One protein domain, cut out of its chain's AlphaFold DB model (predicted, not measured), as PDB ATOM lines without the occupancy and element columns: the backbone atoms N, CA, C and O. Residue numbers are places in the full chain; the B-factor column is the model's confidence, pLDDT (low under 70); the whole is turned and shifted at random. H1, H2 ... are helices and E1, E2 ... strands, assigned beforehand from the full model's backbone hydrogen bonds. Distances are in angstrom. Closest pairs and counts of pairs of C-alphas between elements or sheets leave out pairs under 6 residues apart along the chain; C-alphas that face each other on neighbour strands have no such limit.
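What this domain is: This is residues 266 to 335 and 368 to 408 of the 819 residues of an uncharacterized protein of Melampsora larici-populina (strain 98AG31 / pathotype 3-4-7) (UniProt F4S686). The domain is one twisted sheet of five strands, E1 to E5, with the short helix H1 lying along one of its faces over E3 and E4, and a second short helix, H2, turning off at a corner after H1. Residues 381 to 399, a long stretch with no named element, loop from E4 to E5. The printed part has 111 residues with two named helices and five named strands, in the order H1 H2 E1 E2 E3 E4 E5; the sheet runs E1 - E2 - E3 - E4 - E5, all antiparallel, and the class is mixed, helices and strands. The whole is compact, with a radius of gyration of the C-alphas of 15.0 A, yet elongated in outline, spanning 50 by 28 by 23 A.

How they stand to each other: H1, residues 268 to 276, and H2, residues 278 to 284, touch only at the corner by their tight link, and only just, with 3 pairs of C-alphas within 8 A; the closest are those of Thr 274 and Val 280, 6.0 A apart. Their lines are about perpendicular, at 79 degrees. In both helices every O i to N i+4 pair is within hydrogen-bond range. E1, residues 294 to 298, and E2, residues 307 to 316, form a hairpin, with N 296 and O 308 2.8 A apart. E2 and E3, residues 320 to 332, form the next hairpin, with N 311 and O 324 at 2.9 A. E1, E2 and E3 are a meander, each strand the antiparallel neighbour of the one before. E3 bends by 56 degrees at residue 325. E4, residues 374 to 380, is antiparallel to E3, with N 329 and O 377 at 3.1 A. E4 and E5, residues 400 to 404, form a hairpin, with N 376 and O 402 at 2.9 A. E1 and E5 are the edge strands and are apart. H1 is on the sheet at a height of 8.0 A, along the strands, at 22 degrees to E3 on the local plane; the closest C-alphas of H1 and E3 are those of Ala 272 and Phe 330, 6.5 A apart. H2 only grazes the sheet, with its residues 278 to 282.

Where its parts are: H1 begins at C-alpha 268 (56.796, 144.327, 90.671) and is 12.3 A long from first to last C-alpha; H2 is 10.2 A. E1 is 11.2 A, E2 26.2 A, E3 35.7 A and E4 20.8 A. E5 is 13.5 A and ends at C-alpha 404 (51.963, 144.715, 87.204).

The domain as a whole: The two C-alphas farthest apart are those of Thr 368 and Pro 391, at 50.2 A. Residues 336 to 367 are not printed, and C-alphas 335 and 368 are 10.2 A apart across this cut. The link from E4 to E5 is long, with 19 residues. The mean pLDDT of the printed part is 88.9; residues 317, 335, 368 to 371 and 389 to 392 are under 70.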
ATOM      1  N   TRP A 266      60.310 150.801  88.184       88.62
ATOM      2  CA  TRP A 266      59.519 150.103  89.193       88.62
ATOM      3  C   TRP A 266      59.526 148.606  88.888       88.62
ATOM      4  O   TRP A 266      58.945 148.196  87.886       88.62
ATOM      5  N   ASN A 267      60.140 147.800  89.755       89.12
ATOM      6  CA  ASN A 267      59.933 146.351  89.727       89.12
ATOM      7  C   ASN A 267      58.593 145.998  90.405       89.12
ATOM      8  O   ASN A 267      58.020 146.787  91.168       89.12
ATOM      9  N   SER A 268      58.086 144.794  90.142       90.31
ATOM     10  CA  SER A 268      56.796 144.327  90.671       90.31
ATOM     11  C   SER A 268      56.772 144.204  92.205       90.31
ATOM     12  O   SER A 268      55.733 144.453  92.824       90.31
ATOM     13  N   PHE A 269      57.911 143.896  92.835       91.31
ATOM     14  CA  PHE A 269      58.038 143.745  94.286       91.31
ATOM     15  C   PHE A 269      57.944 145.078  95.042       91.31
ATOM     16  O   PHE A 269      57.273 145.132  96.072       91.31
ATOM     17  N   ASP A 270      58.547 146.158  94.539       90.88
ATOM     18  CA  ASP A 270      58.467 147.496  95.147       90.88
ATOM     19  C   ASP A 270      57.031 148.042  95.104       90.88
ATOM     20  O   ASP A 270      56.548 148.637  96.076       90.88
ATOM     21  N   LEU A 271      56.305 147.782  94.012       92.31
ATOM     22  CA  LEU A 271      54.885 148.116  93.883       92.31
ATOM     23  C   LEU A 271      54.026 147.280  94.849       92.31
ATOM     24  O   LEU A 271      53.206 147.833  95.588       92.31
ATOM     25  N   ALA A 272      54.257 145.967  94.927       92.88
ATOM     26  CA  ALA A 272      53.570 145.083  95.870       92.88
ATOM     27  C   ALA A 272      53.840 145.452  97.341       92.88
ATOM     28  O   ALA A 272      52.914 145.479  98.159       92.88
ATOM     29  N   ALA A 273      55.084 145.791  97.687       91.50
ATOM     30  CA  ALA A 273      55.470 146.260  99.015       91.50
ATOM     31  C   ALA A 273      54.812 147.609  99.349       91.50
ATOM     32  O   ALA A 273      54.323 147.792 100.465       91.50
ATOM     33  N   THR A 274      54.719 148.518  98.375       92.44
ATOM     34  CA  THR A 274      54.031 149.813  98.504       92.44
ATOM     35  C   THR A 274      52.535 149.650  98.797       92.44
ATOM     36  O   THR A 274      52.008 150.336  99.674       92.44
ATOM     37  N   LEU A 275      51.849 148.714  98.129       92.94
ATOM     38  CA  LEU A 275      50.426 148.422  98.377       92.94
ATOM     39  C   LEU A 275      50.161 147.707  99.712       92.94
ATOM     40  O   LEU A 275      49.127 147.949 100.344       92.94
ATOM     41  N   SER A 276      51.080 146.827 100.117       93.88
ATOM     42  CA  SER A 276      50.970 145.987 101.322       93.88
ATOM     43  C   SER A 276      51.352 146.736 102.606       93.88
ATOM     44  O   SER A 276      50.817 146.464 103.682       93.88
ATOM     45  N   SER A 277      52.286 147.682 102.524       94.56
ATOM     46  CA  SER A 277      52.804 148.419 103.676       94.56
ATOM     47  C   SER A 277      51.832 149.516 104.115       94.56
ATOM     48  O   SER A 277      51.781 150.589 103.517       94.56
ATOM     49  N   ILE A 278      51.078 149.277 105.196       95.81
ATOM     50  CA  ILE A 278      50.118 150.250 105.757       95.81
ATOM     51  C   ILE A 278      50.746 151.647 105.983       95.81
ATOM     52  O   ILE A 278      50.111 152.628 105.587       95.81
ATOM     53  N   PRO A 279      51.968 151.798 106.550       95.75
ATOM     54  CA  PRO A 279      52.590 153.114 106.709       95.75
ATOM     55  C   PRO A 279      52.825 153.828 105.374       95.75
ATOM     56  O   PRO A 279      52.400 154.972 105.230       95.75
ATOM     57  N   VAL A 280      53.420 153.150 104.386       93.81
ATOM     58  CA  VAL A 280      53.673 153.714 103.046       93.81
ATOM     59  C   VAL A 280      52.357 154.066 102.359       93.81
ATOM     60  O   VAL A 280      52.183 155.187 101.883       93.81
ATOM     61  N   ARG A 281      51.385 153.150 102.386       92.38
ATOM     62  CA  ARG A 281      50.061 153.373 101.810       92.38
ATOM     63  C   ARG A 281      49.341 154.554 102.457       92.38
ATOM     64  O   ARG A 281      48.650 155.277 101.758       92.38
ATOM     65  N   SER A 282      49.544 154.821 103.748       94.06
ATOM     66  CA  SER A 282      48.979 156.009 104.409       94.06
ATOM     67  C   SER A 282      49.647 157.341 104.030       94.06
ATOM     68  O   SER A 282      49.080 158.398 104.309       94.06
ATOM     69  N   MET A 283      50.822 157.307 103.387       93.62
ATOM     70  CA  MET A 283      51.486 158.494 102.831       93.62
ATOM     71  C   MET A 283      50.956 158.848 101.435       93.62
ATOM     72  O   MET A 283      50.813 160.031 101.134       93.62
ATOM     73  N   CYS A 284      50.646 157.853 100.590       88.38
ATOM     74  CA  CYS A 284      50.119 158.080  99.238       88.38
ATOM     75  C   CYS A 284      48.578 158.094  99.166       88.38
ATOM     76  O   CYS A 284      48.010 158.912  98.443       88.38
ATOM     77  N   ASP A 285      47.889 157.259  99.948       91.81
ATOM     78  CA  ASP A 285      46.432 157.269 100.102       91.81
ATOM     79  C   ASP A 285      46.036 158.041 101.369       91.81
ATOM     80  O   ASP A 285      45.930 157.506 102.478       91.81
ATOM     81  N   SER A 286      45.761 159.334 101.183       92.50
ATOM     82  CA  SER A 286      45.318 160.237 102.247       92.50
ATOM     83  C   SER A 286      44.008 159.808 102.921       92.50
ATOM     84  O   SER A 286      43.707 160.308 104.012       92.50
ATOM     85  N   LYS A 287      43.251 158.864 102.341       93.81
ATOM     86  CA  LYS A 287      42.030 158.298 102.928       93.81
ATOM     87  C   LYS A 287      42.316 157.282 104.029       93.81
ATOM     88  O   LYS A 287      41.455 157.100 104.887       93.81
ATOM     89  N   VAL A 288      43.484 156.636 104.053       94.50
ATOM     90  CA  VAL A 288      43.819 155.625 105.072       94.50
ATOM     91  C   VAL A 288      44.010 156.280 106.441       94.50
ATOM     92  O   VAL A 288      44.711 157.283 106.589       94.50
ATOM     93  N   ASP A 289      43.388 155.706 107.464       94.94
ATOM     94  CA  ASP A 289      43.595 156.060 108.864       94.94
ATOM     95  C   ASP A 289      44.664 155.147 109.473       94.94
ATOM     96  O   ASP A 289      44.376 154.048 109.956       94.94
ATOM     97  N   LEU A 290      45.915 155.615 109.451       95.44
ATOM     98  CA  LEU A 290      47.064 154.912 110.030       95.44
ATOM     99  C   LEU A 290      46.867 154.586 111.522       95.44
ATOM    100  O   LEU A 290      47.356 153.562 111.984       95.44
ATOM    101  N   SER A 291      46.118 155.405 112.272       95.31
ATOM    102  CA  SER A 291      45.894 155.187 113.712       95.31
ATOM    103  C   SER A 291      44.949 154.018 114.018       95.31
ATOM    104  O   SER A 291      44.925 153.522 115.143       95.31
ATOM    105  N   LYS A 292      44.181 153.567 113.016       94.12
ATOM    106  CA  LYS A 292      43.193 152.481 113.120       94.12
ATOM    107  C   LYS A 292      43.478 151.311 112.167       94.12
ATOM    108  O   LYS A 292      42.639 150.417 112.040       94.12
ATOM    109  N   SER A 293      44.614 151.325 111.471       95.44
ATOM    110  CA  SER A 293      45.002 150.305 110.489       95.44
ATOM    111  C   SER A 293      46.162 149.471 111.027       95.44
ATOM    112  O   SER A 293      47.140 150.022 111.524       95.44
ATOM    113  N   LEU A 294      46.052 148.145 110.957       96.06
ATOM    114  CA  LEU A 294      46.956 147.218 111.643       96.06
ATOM    115  C   LEU A 294      47.072 145.896 110.880       96.06
ATOM    116  O   LEU A 294      46.057 145.304 110.523       96.06
ATOM    117  N   VAL A 295      48.298 145.400 110.691       96.81
ATOM    118  CA  VAL A 295      48.539 144.006 110.288       96.81
ATOM    119  C   VAL A 295      48.390 143.121 111.523       96.81
ATOM    120  O   VAL A 295      49.068 143.346 112.524       96.81
ATOM    121  N   TYR A 296      47.488 142.144 111.464       96.12
ATOM    122  CA  TYR A 296      47.188 141.239 112.578       96.12
ATOM    123  C   TYR A 296      48.048 139.975 112.539       96.12
ATOM    124  O   TYR A 296      48.483 139.499 113.586       96.12
ATOM    125  N   GLN A 297      48.308 139.441 111.345       96.25
ATOM    126  CA  GLN A 297      49.089 138.220 111.159       96.25
ATOM    127  C   GLN A 297      49.778 138.240 109.790       96.25
ATOM    128  O   GLN A 297      49.142 138.526 108.778       96.25
ATOM    129  N   ILE A 298      51.070 137.914 109.756       95.88
ATOM    130  CA  ILE A 298      51.773 137.547 108.519       95.88
ATOM    131  C   ILE A 298      51.442 136.077 108.251       95.88
ATOM    132  O   ILE A 298      51.530 135.254 109.165       95.88
ATOM    133  N   LEU A 299      51.001 135.772 107.035       94.19
ATOM    134  CA  LEU A 299      50.410 134.483 106.671       94.19
ATOM    135  C   LEU A 299      51.444 133.526 106.066       94.19
ATOM    136  O   LEU A 299      51.482 132.361 106.453       94.19
ATOM    137  N   ASP A 300      52.343 134.040 105.225       91.50
ATOM    138  CA  ASP A 300      53.611 133.397 104.876       91.50
ATOM    139  C   ASP A 300      54.737 134.425 105.051       91.50
ATOM    140  O   ASP A 300      54.694 135.517 104.494       91.50
ATOM    141  N   SER A 301      55.755 134.096 105.847       84.81
ATOM    142  CA  SER A 301      56.921 134.962 106.066       84.81
ATOM    143  C   SER A 301      57.919 134.971 104.902       84.81
ATOM    144  O   SER A 301      58.865 135.760 104.917       84.81
ATOM    145  N   ASN A 302      57.756 134.061 103.941       82.31
ATOM    146  CA  ASN A 302      58.620 133.906 102.771       82.31
ATOM    147  C   ASN A 302      58.069 134.639 101.537       82.31
ATOM    148  O   ASN A 302      58.840 134.945 100.629       82.31
ATOM    149  N   GLN A 303      56.767 134.941 101.516       83.94
ATOM    150  CA  GLN A 303      56.106 135.708 100.460       83.94
ATOM    151  C   GLN A 303      55.903 137.159 100.903       83.94
ATOM    152  O   GLN A 303      55.484 137.443 102.026       83.94
ATOM    153  N   ILE A 304      56.195 138.105 100.014       82.31
ATOM    154  CA  ILE A 304      55.925 139.524 100.265       82.31
ATOM    155  C   ILE A 304      54.424 139.766 100.087       82.31
ATOM    156  O   ILE A 304      53.850 139.352  99.089       82.31
ATOM    157  N   GLY A 305      53.795 140.461 101.038       84.31
ATOM    158  CA  GLY A 305      52.382 140.850 100.954       84.31
ATOM    159  C   GLY A 305      51.370 139.816 101.460       84.31
ATOM    160  O   GLY A 305      50.185 140.134 101.491       84.31
ATOM    161  N   ASP A 306      51.804 138.632 101.905       93.31
ATOM    162  CA  ASP A 306      50.921 137.589 102.447       93.31
ATOM    163  C   ASP A 306      50.546 137.884 103.903       93.31
ATOM    164  O   ASP A 306      51.271 137.545 104.844       93.31
ATOM    165  N   GLN A 307      49.409 138.552 104.104       96.44
ATOM    166  CA  GLN A 307      49.029 139.087 105.413       96.44
ATOM    167  C   GLN A 307      47.515 139.208 105.625       96.44
ATOM    168  O   GLN A 307      46.750 139.511 104.711       96.44
ATOM    169  N   LEU A 308      47.102 139.031 106.880       96.88
ATOM    170  CA  LEU A 308      45.782 139.351 107.411       96.88
ATOM    171  C   LEU A 308      45.869 140.711 108.114       96.88
ATOM    172  O   LEU A 308      46.651 140.879 109.058       96.88
ATOM    173  N   LEU A 309      45.070 141.686 107.683       96.88
ATOM    174  CA  LEU A 309      45.101 143.045 108.222       96.88
ATOM    175  C   LEU A 309      43.727 143.703 108.331       96.88
ATOM    176  O   LEU A 309      42.782 143.363 107.622       96.88
ATOM    177  N   LYS A 310      43.645 144.712 109.196       96.06
ATOM    178  CA  LYS A 310      42.555 145.684 109.233       96.06
ATOM    179  C   LYS A 310      43.021 146.962 108.550       96.06
ATOM    180  O   LYS A 310      43.964 147.595 109.025       96.06
ATOM    181  N   LEU A 311      42.348 147.359 107.475       95.44
ATOM    182  CA  LEU A 311      42.546 148.654 106.833       95.44
ATOM    183  C   LEU A 311      41.381 149.560 107.215       95.44
ATOM    184  O   LEU A 311      40.233 149.267 106.891       95.44
ATOM    185  N   SER A 312      41.664 150.650 107.917       94.81
ATOM    186  CA  SER A 312      40.663 151.645 108.297       94.81
ATOM    187  C   SER A 312      40.829 152.898 107.453       94.81
ATOM    188  O   SER A 312      41.944 153.331 107.166       94.81
ATOM    189  N   PHE A 313      39.712 153.515 107.093       93.44
ATOM    190  CA  PHE A 313      39.646 154.752 106.332       93.44
ATOM    191  C   PHE A 313      39.079 155.873 107.199       93.44
ATOM    192  O   PHE A 313      38.177 155.671 108.018       93.44
ATOM    193  N   LYS A 314      39.613 157.075 106.995       92.44
ATOM    194  CA  LYS A 314      39.096 158.317 107.565       92.44
ATOM    195  C   LYS A 314      37.673 158.556 107.058       92.44
ATOM    196  O   LYS A 314      37.359 158.220 105.912       92.44
ATOM    197  N   ASP A 315      36.848 159.151 107.916       88.75
ATOM    198  CA  ASP A 315      35.464 159.498 107.598       88.75
ATOM    199  C   ASP A 315      35.386 160.346 106.320       88.75
ATOM    200  O   ASP A 315      36.120 161.323 106.150       88.75
ATOM    201  N   GLN A 316      34.513 159.931 105.407       83.44
ATOM    202  CA  GLN A 316      34.208 160.624 104.165       83.44
ATOM    203  C   GLN A 316      32.698 160.790 104.083       83.44
ATOM    204  O   GLN A 316      31.982 159.879 103.678       83.44
ATOM    205  N   PHE A 317      32.209 161.970 104.457       68.31
ATOM    206  CA  PHE A 317      30.803 162.325 104.305       68.31
ATOM    207  C   PHE A 317      30.370 162.204 102.824       68.31
ATOM    208  O   PHE A 317      31.088 162.708 101.957       68.31
ATOM    209  N   PRO A 318      29.224 161.568 102.501       82.25
ATOM    210  CA  PRO A 318      28.197 161.023 103.401       82.25
ATOM    211  C   PRO A 318      28.367 159.529 103.761       82.25
ATOM    212  O   PRO A 318      27.515 158.965 104.438       82.25
ATOM    213  N   ILE A 319      29.434 158.869 103.301       82.38
ATOM    214  CA  ILE A 319      29.668 157.417 103.435       82.38
ATOM    215  C   ILE A 319      29.986 157.003 104.885       82.38
ATOM    216  O   ILE A 319      29.729 155.853 105.258       82.38
ATOM    217  N   GLY A 320      30.515 157.914 105.705       87.00
ATOM    218  CA  GLY A 320      30.930 157.645 107.084       87.00
ATOM    219  C   GLY A 320      32.345 157.049 107.186       87.00
ATOM    220  O   GLY A 320      32.992 156.792 106.163       87.00
ATOM    221  N   PRO A 321      32.845 156.777 108.407       87.38
ATOM    222  CA  PRO A 321      34.085 156.035 108.604       87.38
ATOM    223  C   PRO A 321      33.902 154.577 108.171       87.38
ATOM    224  O   PRO A 321      32.908 153.929 108.509       87.38
ATOM    225  N   ARG A 322      34.879 154.039 107.435       92.75
ATOM    226  CA  ARG A 322      34.844 152.663 106.918       92.75
ATOM    227  C   ARG A 322      36.089 151.892 107.309       92.75
ATOM    228  O   ARG A 322      37.166 152.468 107.426       92.75
ATOM    229  N   ASN A 323      35.960 150.587 107.494       93.50
ATOM    230  CA  ASN A 323      37.106 149.699 107.650       93.50
ATOM    231  C   ASN A 323      36.859 148.347 106.985       93.50
ATOM    232  O   ASN A 323      35.719 147.920 106.820       93.50
ATOM    233  N   GLN A 324      37.945 147.688 106.610       94.31
ATOM    234  CA  GLN A 324      37.966 146.407 105.927       94.31
ATOM    235  C   GLN A 324      38.855 145.443 106.711       94.31
ATOM    236  O   GLN A 324      39.937 145.807 107.170       94.31
ATOM    237  N   SER A 325      38.391 144.206 106.844       95.44
ATOM    238  CA  SER A 325      39.158 143.067 107.349       95.44
ATOM    239  C   SER A 325      39.611 142.286 106.126       95.44
ATOM    240  O   SER A 325      38.763 141.727 105.438       95.44
ATOM    241  N   LEU A 326      40.899 142.329 105.798       96.25
ATOM    242  CA  LEU A 326      41.441 141.905 104.509       96.25
ATOM    243  C   LEU A 326      42.463 140.787 104.679       96.25
ATOM    244  O   LEU A 326      43.354 140.889 105.522       96.25
ATOM    245  N   VAL A 327      42.397 139.788 103.800       96.69
ATOM    246  CA  VAL A 327      43.592 139.031 103.408       96.69
ATOM    247  C   VAL A 327      44.197 139.706 102.180       96.69
ATOM    248  O   VAL A 327      43.485 140.254 101.328       96.69
ATOM    249  N   GLN A 328      45.521 139.704 102.124       96.69
ATOM    250  CA  GLN A 328      46.339 140.144 101.001       96.69
ATOM    251  C   GLN A 328      47.349 139.057 100.651       96.69
ATOM    252  O   GLN A 328      47.747 138.281 101.522       96.69
ATOM    253  N   ALA A 329      47.736 139.021  99.379       95.81
ATOM    254  CA  ALA A 329      48.838 138.218  98.870       95.81
ATOM    255  C   ALA A 329      49.443 138.894  97.632       95.81
ATOM    256  O   ALA A 329      48.749 139.615  96.908       95.81
ATOM    257  N   PHE A 330      50.716 138.628  97.350       94.94
ATOM    258  CA  PHE A 330      51.329 138.953  96.060       94.94
ATOM    259  C   PHE A 330      52.087 137.751  95.508       94.94
ATOM    260  O   PHE A 330      52.762 137.031  96.244       94.94
ATOM    261  N   ARG A 331      51.994 137.534  94.196       93.94
ATOM    262  CA  ARG A 331      52.822 136.554  93.489       93.94
ATOM    263  C   ARG A 331      53.464 137.224  92.274       93.94
ATOM    264  O   ARG A 331      52.730 137.810  91.472       93.94
ATOM    265  N   PRO A 332      54.794 137.128  92.097       92.00
ATOM    266  CA  PRO A 332      55.404 137.434  90.813       92.00
ATOM    267  C   PRO A 332      54.930 136.413  89.770       92.00
ATOM    268  O   PRO A 332      54.642 135.256  90.102       92.00
ATOM    269  N   TYR A 333      54.878 136.817  88.506       89.12
ATOM    270  CA  TYR A 333      54.747 135.873  87.403       89.12
ATOM    271  C   TYR A 333      56.005 135.006  87.377       89.12
ATOM    272  O   TYR A 333      57.120 135.518  87.293       89.12
ATOM    273  N   LYS A 334      55.837 133.684  87.467       82.50
ATOM    274  CA  LYS A 334      56.959 132.756  87.318       82.50
ATOM    275  C   LYS A 334      57.439 132.828  85.872       82.50
ATOM    276  O   LYS A 334      56.747 132.331  84.988       82.50
ATOM    277  N   THR A 335      58.622 133.387  85.638       66.62
ATOM    278  CA  THR A 335      59.321 133.164  84.373       66.62
ATOM    279  C   THR A 335      59.590 131.664  84.267       66.62
ATOM    280  O   THR A 335      60.275 131.062  85.100       66.62
ATOM    281  N   THR A 368      64.460 139.360  78.245       54.38
ATOM    282  CA  THR A 368      64.653 140.268  79.397       54.38
ATOM    283  C   THR A 368      64.521 139.540  80.740       54.38
ATOM    284  O   THR A 368      63.456 139.555  81.356       54.38
ATOM    285  N   ASP A 369      65.627 138.960  81.221       55.50
ATOM    286  CA  ASP A 369      65.728 138.223  82.500       55.50
ATOM    287  C   ASP A 369      65.340 139.033  83.767       55.50
ATOM    288  O   ASP A 369      65.030 138.443  84.802       55.50
ATOM    289  N   ASP A 370      65.404 140.371  83.729       56.44
ATOM    290  CA  ASP A 370      65.574 141.203  84.938       56.44
ATOM    291  C   ASP A 370      64.289 141.597  85.709       56.44
ATOM    292  O   ASP A 370      64.374 141.853  86.910       56.44
ATOM    293  N   ASP A 371      63.108 141.678  85.079       60.94
ATOM    294  CA  ASP A 371      61.911 142.304  85.692       60.94
ATOM    295  C   ASP A 371      60.616 141.492  85.473       60.94
ATOM    296  O   ASP A 371      59.711 141.872  84.727       60.94
ATOM    297  N   SER A 372      60.490 140.354  86.166       75.38
ATOM    298  CA  SER A 372      59.218 139.616  86.214       75.38
ATOM    299  C   SER A 372      58.084 140.480  86.796       75.38
ATOM    300  O   SER A 372      58.197 141.073  87.874       75.38
ATOM    301  N   GLY A 373      56.961 140.552  86.074       90.50
ATOM    302  CA  GLY A 373      55.735 141.193  86.560       90.50
ATOM    303  C   GLY A 373      55.103 140.427  87.729       90.50
ATOM    304  O   GLY A 373      55.685 139.490  88.268       90.50
ATOM    305  N   GLY A 374      53.882 140.776  88.119       93.81
ATOM    306  CA  GLY A 374      53.158 140.001  89.129       93.81
ATOM    307  C   GLY A 374      51.760 140.514  89.411       93.81
ATOM    308  O   GLY A 374      51.347 141.543  88.880       93.81
ATOM    309  N   VAL A 375      51.033 139.813  90.278       95.12
ATOM    310  CA  VAL A 375      49.688 140.210  90.705       95.12
ATOM    311  C   VAL A 375      49.632 140.314  92.224       95.12
ATOM    312  O   VAL A 375      49.958 139.371  92.947       95.12
ATOM    313  N   TRP A 376      49.207 141.480  92.706       96.00
ATOM    314  CA  TRP A 376      48.828 141.724  94.097       96.00
ATOM    315  C   TRP A 376      47.309 141.597  94.209       96.00
ATOM    316  O   TRP A 376      46.598 142.176  93.387       96.00
ATOM    317  N   VAL A 377      46.797 140.876  95.207       96.00
ATOM    318  CA  VAL A 377      45.353 140.663  95.415       96.00
ATOM    319  C   VAL A 377      44.930 140.957  96.850       96.00
ATOM    320  O   VAL A 377      45.710 140.809  97.792       96.00
ATOM    321  N   SER A 378      43.665 141.339  97.026       96.12
ATOM    322  CA  SER A 378      43.033 141.464  98.336       96.12
ATOM    323  C   SER A 378      41.542 141.129  98.301       96.12
ATOM    324  O   SER A 378      40.838 141.446  97.345       96.12
ATOM    325  N   THR A 379      41.050 140.511  99.374       95.25
ATOM    326  CA  THR A 379      39.633 140.159  99.565       95.25
ATOM    327  C   THR A 379      39.232 140.330 101.033       95.25
ATOM    328  O   THR A 379      40.075 140.247 101.934       95.25
ATOM    329  N   SER A 380      37.954 140.617 101.287       94.81
ATOM    330  CA  SER A 380      37.405 140.772 102.633       94.81
ATOM    331  C   SER A 380      37.101 139.444 103.312       94.81
ATOM    332  O   SER A 380      36.312 138.640 102.825       94.81
ATOM    333  N   VAL A 381      37.629 139.284 104.524       94.31
ATOM    334  CA  VAL A 381      37.465 138.083 105.347       94.31
ATOM    335  C   VAL A 381      36.742 138.377 106.659       94.31
ATOM    336  O   VAL A 381      36.850 139.473 107.230       94.31
ATOM    337  N   VAL A 382      36.034 137.371 107.171       92.38
ATOM    338  CA  VAL A 382      35.484 137.360 108.531       92.38
ATOM    339  C   VAL A 382      36.434 136.559 109.415       92.38
ATOM    340  O   VAL A 382      36.421 135.332 109.400       92.38
ATOM    341  N   ASP A 383      37.276 137.266 110.168       92.88
ATOM    342  CA  ASP A 383      38.277 136.675 111.054       92.88
ATOM    343  C   ASP A 383      38.011 137.047 112.518       92.88
ATOM    344  O   ASP A 383      37.633 138.182 112.806       92.88
ATOM    345  N   SER A 384      38.218 136.115 113.452       92.81
ATOM    346  CA  SER A 384      38.026 136.360 114.888       92.81
ATOM    347  C   SER A 384      39.176 137.129 115.546       92.81
ATOM    348  O   SER A 384      38.988 137.680 116.632       92.81
ATOM    349  N   LEU A 385      40.346 137.209 114.903       92.38
ATOM    350  CA  LEU A 385      41.452 138.071 115.322       92.38
ATOM    351  C   LEU A 385      41.159 139.546 115.041       92.38
ATOM    352  O   LEU A 385      41.632 140.400 115.787       92.38
ATOM    353  N   ILE A 386      40.381 139.850 113.996       92.81
ATOM    354  CA  ILE A 386      39.980 141.211 113.633       92.81
ATOM    355  C   ILE A 386      38.578 141.468 114.203       92.81
ATOM    356  O   ILE A 386      37.586 141.183 113.528       92.81
ATOM    357  N   PRO A 387      38.459 142.007 115.435       87.50
ATOM    358  CA  PRO A 387      37.160 142.225 116.048       87.50
ATOM    359  C   PRO A 387      36.331 143.186 115.207       87.50
ATOM    360  O   PRO A 387      36.843 144.177 114.656       87.50
ATOM    361  N   GLU A 388      35.032 142.906 115.170       81.25
ATOM    362  CA  GLU A 388      34.053 143.804 114.588       81.25
ATOM    363  C   GLU A 388      34.152 145.170 115.261       81.25
ATOM    364  O   GLU A 388      33.968 145.341 116.465       81.25
ATOM    365  N   SER A 389      34.518 146.151 114.439       69.44
ATOM    366  CA  SER A 389      34.302 147.564 114.717       69.44
ATOM    367  C   SER A 389      32.821 147.841 114.953       69.44
ATOM    368  O   SER A 389      31.977 147.024 114.594       69.44
ATOM    369  N   GLU A 390      32.508 149.047 115.432       69.25
ATOM    370  CA  GLU A 390      31.137 149.566 115.510       69.25
ATOM    371  C   GLU A 390      30.305 149.148 114.278       69.25
ATOM    372  O   GLU A 390      30.753 149.365 113.142       69.25
ATOM    373  N   PRO A 391      29.137 148.505 114.482       60.62
ATOM    374  CA  PRO A 391      28.601 147.498 113.555       60.62
ATOM    375  C   PRO A 391      28.253 148.017 112.154       60.62
ATOM    376  O   PRO A 391      28.175 147.240 111.210       60.62
ATOM    377  N   ASN A 392      28.116 149.333 111.988       58.44
ATOM    378  CA  ASN A 392      27.724 149.964 110.728       58.44
ATOM    379  C   ASN A 392      28.924 150.383 109.847       58.44
ATOM    380  O   ASN A 392      28.720 150.964 108.780       58.44
ATOM    381  N   SER A 393      30.168 150.138 110.289       79.94
ATOM    382  CA  SER A 393      31.398 150.675 109.669       79.94
ATOM    383  C   SER A 393      32.219 149.678 108.837       79.94
ATOM    384  O   SER A 393      33.077 150.107 108.060       79.94
ATOM    385  N   ARG A 394      31.972 148.364 108.940       88.69
ATOM    386  CA  ARG A 394      32.666 147.354 108.118       88.69
ATOM    387  C   ARG A 394      32.193 147.481 106.664       88.69
ATOM    388  O   ARG A 394      31.001 147.368 106.400       88.69
ATOM    389  N   SER A 395      33.098 147.743 105.725       90.88
ATOM    390  CA  SER A 395      32.838 147.582 104.291       90.88
ATOM    391  C   SER A 395      33.379 146.237 103.813       90.88
ATOM    392  O   SER A 395      34.350 145.713 104.365       90.88
ATOM    393  N   TRP A 396      32.732 145.671 102.797       89.94
ATOM    394  CA  TRP A 396      33.120 144.401 102.192       89.94
ATOM    395  C   TRP A 396      33.729 144.627 100.804       89.94
ATOM    396  O   TRP A 396      33.444 145.628 100.145       89.94
ATOM    397  N   LEU A 397      34.612 143.722 100.393       88.12
ATOM    398  CA  LEU A 397      35.417 143.803  99.179       88.12
ATOM    399  C   LEU A 397      35.575 142.383  98.628       88.12
ATOM    400  O   LEU A 397      36.398 141.625  99.134       88.12
ATOM    401  N   SER A 398      34.767 142.018  97.628       86.00
ATOM    402  CA  SER A 398      34.699 140.637  97.118       86.00
ATOM    403  C   SER A 398      36.061 140.144  96.629       86.00
ATOM    404  O   SER A 398      36.584 139.145  97.114       86.00
ATOM    405  N   LEU A 399      36.660 140.891  95.705       88.56
ATOM    406  CA  LEU A 399      38.026 140.718  95.233       88.56
ATOM    407  C   LEU A 399      38.484 142.052  94.635       88.56
ATOM    408  O   LEU A 399      37.711 142.726  93.954       88.56
ATOM    409  N   CYS A 400      39.729 142.437  94.876       93.06
ATOM    410  CA  CYS A 400      40.426 143.428  94.067       93.06
ATOM    411  C   CYS A 400      41.893 143.030  93.901       93.06
ATOM    412  O   CYS A 400      42.403 142.158  94.608       93.06
ATOM    413  N   GLY A 401      42.587 143.690  92.982       94.62
ATOM    414  CA  GLY A 401      44.007 143.469  92.782       94.62
ATOM    415  C   GLY A 401      44.630 144.461  91.816       94.62
ATOM    416  O   GLY A 401      43.949 145.320  91.256       94.62
ATOM    417  N   PHE A 402      45.935 144.313  91.631       95.06
ATOM    418  CA  PHE A 402      46.736 145.037  90.653       95.06
ATOM    419  C   PHE A 402      47.609 144.018  89.920       95.06
ATOM    420  O   PHE A 402      48.376 143.299  90.560       95.06
ATOM    421  N   SER A 403      47.494 143.961  88.592       94.75
ATOM    422  CA  SER A 403      48.465 143.283  87.730       94.75
ATOM    423  C   SER A 403      49.537 144.297  87.340       94.75
ATOM    424  O   SER A 403      49.233 145.353  86.786       94.75
ATOM    425  N   PHE A 404      50.788 143.980  87.647       93.50
ATOM    426  CA  PHE A 404      51.963 144.715  87.204       93.50
ATOM    427  C   PHE A 404      52.573 143.957  86.030       93.50
ATOM    428  O   PHE A 404      53.052 142.833  86.196       93.50
ATOM    429  N   ARG A 405      52.568 144.572  84.848       90.44
ATOM    430  CA  ARG A 405      53.273 144.064  83.668       90.44
ATOM    431  C   ARG A 405      54.481 144.969  83.403       90.44
ATOM    432  O   ARG A 405      54.288 146.187  83.360       90.44
ATOM    433  N   PRO A 406      55.704 144.430  83.248       87.44
ATOM    434  CA  PRO A 406      56.824 145.225  82.762       87.44
ATOM    435  C   PRO A 406      56.503 145.705  81.342       87.44
ATOM    436  O   PRO A 406      55.880 144.990  80.561       87.44
ATOM    437  N   THR A 407      56.927 146.916  80.989       84.56
ATOM    438  CA  THR A 407      56.933 147.353  79.589       84.56
ATOM    439  C   THR A 407      58.067 148.338  79.348       84.56
ATOM    440  O   THR A 407      58.267 149.294  80.101       84.56
ATOM    441  N   SER A 408      58.811 148.099  78.270       79.44
ATOM    442  CA  SER A 408      59.914 148.947  77.810       79.44
ATOM    443  C   SER A 408      59.438 150.255  77.166       79.44
ATOM    444  O   SER A 408      60.255 151.140  76.901       79.44
TER     445      SER A 408